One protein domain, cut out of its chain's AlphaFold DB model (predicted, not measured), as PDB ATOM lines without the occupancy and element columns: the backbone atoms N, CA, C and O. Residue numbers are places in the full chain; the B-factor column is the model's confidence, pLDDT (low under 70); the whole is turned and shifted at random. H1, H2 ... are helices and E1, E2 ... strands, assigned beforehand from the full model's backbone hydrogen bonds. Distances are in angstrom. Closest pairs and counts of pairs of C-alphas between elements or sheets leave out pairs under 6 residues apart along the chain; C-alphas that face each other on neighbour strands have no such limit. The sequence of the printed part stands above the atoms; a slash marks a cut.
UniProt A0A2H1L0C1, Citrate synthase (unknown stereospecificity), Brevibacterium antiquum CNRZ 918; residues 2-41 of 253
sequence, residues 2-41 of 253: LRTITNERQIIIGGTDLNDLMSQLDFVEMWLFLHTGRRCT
ATOM      1  N   LEU A   2      95.740 106.790  45.591       85.56
ATOM      2  CA  LEU A   2      94.603 107.236  46.402       85.56
ATOM      3  C   LEU A   2      94.919 107.023  47.879       85.56
ATOM      4  O   LEU A   2      95.383 105.955  48.270       85.56
ATOM      5  N   ARG A   3      94.679 108.047  48.696       89.69
ATOM      6  CA  ARG A   3      94.859 107.957  50.143       89.69
ATOM      7  C   ARG A   3      93.500 107.799  50.812       89.69
ATOM      8  O   ARG A   3      92.579 108.559  50.510       89.69
ATOM      9  N   THR A   4      93.431 106.862  51.749       94.12
ATOM     10  CA  THR A   4      92.336 106.757  52.715       94.12
ATOM     11  C   THR A   4      92.773 107.400  54.026       94.12
ATOM     12  O   THR A   4      93.861 107.113  54.531       94.12
ATOM     13  N   ILE A   5      91.955 108.304  54.558       96.00
ATOM     14  CA  ILE A   5      92.173 108.985  55.834       96.00
ATOM     15  C   ILE A   5      90.959 108.713  56.712       96.00
ATOM     16  O   ILE A   5      89.840 109.042  56.333       96.00
ATOM     17  N   THR A   6      91.192 108.156  57.895       97.38
ATOM     18  CA  THR A   6      90.147 107.891  58.886       97.38
ATOM     19  C   THR A   6      90.390 108.751  60.116       97.38
ATOM     20  O   THR A   6      91.519 108.834  60.601       97.38
ATOM     21  N   ASN A   7      89.340 109.387  60.625       95.75
ATOM     22  CA  ASN A   7      89.334 110.070  61.917       95.75
ATOM     23  C   ASN A   7      88.039 109.745  62.682       95.75
ATOM     24  O   ASN A   7      87.224 108.952  62.221       95.75
ATOM     25  N   GLU A   8      87.845 110.360  63.850       96.62
ATOM     26  CA  GLU A   8      86.677 110.118  64.716       96.62
ATOM     27  C   GLU A   8      85.319 110.413  64.057       96.62
ATOM     28  O   GLU A   8      84.295 109.927  64.528       96.62
ATOM     29  N   ARG A   9      85.286 111.231  62.999       96.06
ATOM     30  CA  ARG A   9      84.053 111.713  62.365       96.06
ATOM     31  C   ARG A   9      83.812 111.119  60.984       96.06
ATOM     32  O   ARG A   9      82.659 110.986  60.594       96.06
ATOM     33  N   GLN A  10      84.871 110.849  60.225       97.00
ATOM     34  CA  GLN A  10      84.774 110.572  58.791       97.00
ATOM     35  C   GLN A  10      85.848 109.597  58.308       97.00
ATOM     36  O   GLN A  10      86.960 109.535  58.845       97.00
ATOM     37  N   ILE A  11      85.519 108.896  57.221       97.56
ATOM     38  CA  ILE A  11      86.461 108.138  56.396       97.56
ATOM     39  C   ILE A  11      86.479 108.806  55.025       97.56
ATOM     40  O   ILE A  11      85.475 108.802  54.322       97.56
ATOM     41  N   ILE A  12      87.617 109.384  54.653       96.75
ATOM     42  CA  ILE A  12      87.811 110.074  53.379       96.75
ATOM     43  C   ILE A  12      88.659 109.198  52.466       96.75
ATOM     44  O   ILE A  12      89.793 108.862  52.806       96.75
ATOM     45  N   ILE A  13      88.136 108.866  51.290       95.94
ATOM     46  CA  ILE A  13      88.813 108.067  50.269       95.94
ATOM     47  C   ILE A  13      88.952 108.930  49.024       95.94
ATOM     48  O   ILE A  13      87.966 109.296  48.390       95.94
ATOM     49  N   GLY A  14      90.187 109.301  48.687       92.00
ATOM     50  CA  GLY A  14      90.431 110.128  47.503       92.00
ATOM     51  C   GLY A  14      89.837 111.528  47.552       92.00
ATOM     52  O   GLY A  14      89.605 112.116  46.504       92.00
ATOM     53  N   GLY A  15      89.584 112.049  48.753       92.50
ATOM     54  CA  GLY A  15      88.929 113.342  48.945       92.50
ATOM     55  C   GLY A  15      87.403 113.276  49.057       92.50
ATOM     56  O   GLY A  15      86.803 114.308  49.331       92.50
ATOM     57  N   THR A  16      86.787 112.097  48.924       94.25
ATOM     58  CA  THR A  16      85.332 111.905  49.064       94.25
ATOM     59  C   THR A  16      85.001 111.145  50.348       94.25
ATOM     60  O   THR A  16      85.715 110.206  50.707       94.25
ATOM     61  N   ASP A  17      83.931 111.533  51.043       96.19
ATOM     62  CA  ASP A  17      83.443 110.819  52.228       96.19
ATOM     63  C   ASP A  17      82.918 109.425  51.840       96.19
ATOM     64  O   ASP A  17      82.223 109.262  50.833       96.19
ATOM     65  N   LEU A  18      83.257 108.401  52.625       96.69
ATOM     66  CA  LEU A  18      82.811 107.027  52.391       96.69
ATOM     67  C   LEU A  18      81.280 106.921  52.347       96.69
ATOM     68  O   LEU A  18      80.766 106.121  51.572       96.69
ATOM     69  N   ASN A  19      80.551 107.726  53.127       96.44
ATOM     70  CA  ASN A  19      79.088 107.715  53.117       96.44
ATOM     71  C   ASN A  19      78.522 108.103  51.747       96.44
ATOM     72  O   ASN A  19      77.583 107.465  51.273       96.44
ATOM     73  N   ASP A  20      79.142 109.076  51.078       96.31
ATOM     74  CA  ASP A  20      78.760 109.453  49.719       96.31
ATOM     75  C   ASP A  20      79.096 108.323  48.741       96.31
ATOM     76  O   ASP A  20      78.264 107.942  47.916       96.31
ATOM     77  N   LEU A  21      80.288 107.729  48.867       96.31
ATOM     78  CA  LEU A  21      80.734 106.639  47.995       96.31
ATOM     79  C   LEU A  21      79.841 105.397  48.093       96.31
ATOM     80  O   LEU A  21      79.532 104.813  47.058       96.31
ATOM     81  N   MET A  22      79.373 105.033  49.291       96.50
ATOM     82  CA  MET A  22      78.461 103.896  49.493       96.50
ATOM     83  C   MET A  22      77.127 104.055  48.751       96.50
ATOM     84  O   MET A  22      76.504 103.058  48.404       96.50
ATOM     85  N   SER A  23      76.682 105.292  48.507       94.81
ATOM     86  CA  SER A  23      75.458 105.569  47.743       94.81
ATOM     87  C   SER A  23      75.679 105.651  46.227       94.81
ATOM     88  O   SER A  23      74.714 105.624  45.467       94.81
ATOM     89  N   GLN A  24      76.935 105.774  45.789       95.19
ATOM     90  CA  GLN A  24      77.303 106.064  44.400       95.19
ATOM     91  C   GLN A  24      77.951 104.890  43.675       95.19
ATOM     92  O   GLN A  24      77.899 104.858  42.450       95.19
ATOM     93  N   LEU A  25      78.614 103.989  44.401       97.19
ATOM     94  CA  LEU A  25      79.391 102.898  43.827       97.19
ATOM     95  C   LEU A  25      78.935 101.558  44.372       97.19
ATOM     96  O   LEU A  25      78.706 101.403  45.573       97.19
ATOM     97  N   ASP A  26      78.925 100.563  43.498       97.44
ATOM     98  CA  ASP A  26      78.967  99.176  43.916       97.44
ATOM     99  C   ASP A  26      80.385  98.736  44.322       97.44
ATOM    100  O   ASP A  26      81.361  99.493  44.312       97.44
ATOM    101  N   PHE A  27      80.494  97.469  44.715       97.25
ATOM    102  CA  PHE A  27      81.744  96.882  45.179       97.25
ATOM    103  C   PHE A  27      82.859  96.896  44.118       97.25
ATOM    104  O   PHE A  27      84.012  97.179  44.445       97.25
ATOM    105  N   VAL A  28      82.531  96.599  42.857       97.75
ATOM    106  CA  VAL A  28      83.504  96.536  41.756       97.75
ATOM    107  C   VAL A  28      83.976  97.939  41.394       97.75
ATOM    108  O   VAL A  28      85.176  98.166  41.248       97.75
ATOM    109  N   GLU A  29      83.053  98.894  41.321       97.81
ATOM    110  CA  GLU A  29      83.355 100.304  41.078       97.81
ATOM    111  C   GLU A  29      84.228 100.888  42.184       97.81
ATOM    112  O   GLU A  29      85.202 101.587  41.903       97.81
ATOM    113  N   MET A  30      83.921 100.576  43.445       97.19
ATOM    114  CA  MET A  30      84.723 101.007  44.585       97.19
ATOM    115  C   MET A  30      86.127 100.402  44.545       97.19
ATOM    116  O   MET A  30      87.113 101.097  44.801       97.19
ATOM    117  N   TRP A  31      86.241  99.121  44.193       96.31
ATOM    118  CA  TRP A  31      87.532  98.456  44.088       96.31
ATOM    119  C   TRP A  31      88.391  99.041  42.963       96.31
ATOM    120  O   TRP A  31      89.545  99.411  43.198       96.31
ATOM    121  N   LEU A  32      87.826  99.198  41.765       96.62
ATOM    122  CA  LEU A  32      88.511  99.831  40.641       96.62
ATOM    123  C   LEU A  32      88.855 101.287  40.941       96.62
ATOM    124  O   LEU A  32      89.942 101.731  40.575       96.62
ATOM    125  N   PHE A  33      87.991 102.017  41.649       96.12
ATOM    126  CA  PHE A  33      88.294 103.368  42.099       96.12
ATOM    127  C   PHE A  33      89.531 103.372  42.993       96.12
ATOM    128  O   PHE A  33      90.494 104.044  42.642       96.12
ATOM    129  N   LEU A  34      89.554 102.573  44.068       94.81
ATOM    130  CA  LEU A  34      90.695 102.453  44.988       94.81
ATOM    131  C   LEU A  34      92.003 102.082  44.283       94.81
ATOM    132  O   LEU A  34      93.065 102.584  44.651       94.81
ATOM    133  N   HIS A  35      91.920 101.207  43.285       94.12
ATOM    134  CA  HIS A  35      93.072 100.737  42.535       94.12
ATOM    135  C   HIS A  35      93.589 101.784  41.535       94.12
ATOM    136  O   HIS A  35      94.774 102.107  41.539       94.12
ATOM    137  N   THR A  36      92.701 102.355  40.718       93.25
ATOM    138  CA  THR A  36      93.077 103.189  39.562       93.25
ATOM    139  C   THR A  36      93.126 104.686  39.855       93.25
ATOM    140  O   THR A  36      93.717 105.447  39.092       93.25
ATOM    141  N   GLY A  37      92.492 105.157  40.932       93.62
ATOM    142  CA  GLY A  37      92.366 106.591  41.189       93.62
ATOM    143  C   GLY A  37      91.225 107.285  40.449       93.62
ATOM    144  O   GLY A  37      91.026 108.480  40.660       93.62
ATOM    145  N   ARG A  38      90.477 106.574  39.598       94.19
ATOM    146  CA  ARG A  38      89.419 107.146  38.754       94.19
ATOM    147  C   ARG A  38      88.140 106.320  38.798       94.19
ATOM    148  O   ARG A  38      88.148 105.154  39.178       94.19
ATOM    149  N   ARG A  39      87.028 106.927  38.378       94.62
ATOM    150  CA  ARG A  39      85.810 106.165  38.082       94.62
ATOM    151  C   ARG A  39      86.095 105.210  36.921       94.62
ATOM    152  O   ARG A  39      86.756 105.589  35.947       94.62
ATOM    153  N   CYS A  40      85.642 103.970  37.058       96.62
ATOM    154  CA  CYS A  40      85.681 103.017  35.963       96.62
ATOM    155  C   CYS A  40      84.570 103.316  34.955       96.62
ATOM    156  O   CYS A  40      83.597 104.007  35.254       96.62
ATOM    157  N   THR A  41      84.730 102.794  33.751       97.19
ATOM    158  CA  THR A  41      83.671 102.733  32.746       97.19
ATOM    159  C   THR A  41      82.729 101.563  33.038       97.19
ATOM    160  O   THR A  41      83.106 100.599  33.709       97.19
TER     161      THR A  41
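This is residues 2 to 41 of the 253 residues of the protein "Citrate synthase (unknown stereospecificity)" of Brevibacterium antiquum CNRZ 918 (UniProt A0A2H1L0C1). Going along the printed part, you meet a small two-stranded hairpin, E1 and E2, at one end of an elongated outline, then two short helices, H1 and H2, set at a steep angle to each other. H1 comes between the hairpin and H2 along the chain, and the turn at residues 7 to 10 and the tail at 37 to 41 lie towards opposite ends of the long axis. The printed part has 40 residues, two strands then two helices, of mixed class, with one antiparallel sheet, E1 - E2. It is compact, with a radius of gyration of the C-alphas of 9.9 A, and spans 32 by 19 by 12 A.

Start with E1, residues 4 to 6, and E2, residues 11 to 13: they form an antiparallel hairpin at 171 degrees, with N 5 and O 12 at 2.8 A. Residues 12 to 13 of E2 also pair, antiparallel, with residues 16 to 17. Next comes H1, residues 18 to 24; its closest C-alphas to E2 are Leu 18 and Ile 11, 5.5 A apart. H2, residues 27 to 36, is close to H1 but not clearly touching: their closest C-alphas, Leu 21 and Met 30, are 7.7 A apart. The two helices run opposite ways at a steep tilt of 64 degrees. E1 is apart from H1 and from H2. Every O i to N i+4 pair is within hydrogen-bond range in H2, and 2 of 3 in H1.

Find C-alpha 4 at (92.336, 106.757, 52.715), where E1 begins; E1 and E2 are each 6.6 A long. H1 runs 9.8 A from C-alpha 18 at (82.811, 107.027, 52.391). H2 runs 14.1 A to C-alpha 36 at (93.077, 103.189, 39.562).

The two C-alphas farthest apart, those of Glu 8 and Thr 41, are 32.9 A apart. The printed part has no cut, and its three links are tight. Mean pLDDT of the printed part is 95.4, and no printed residue is under 70.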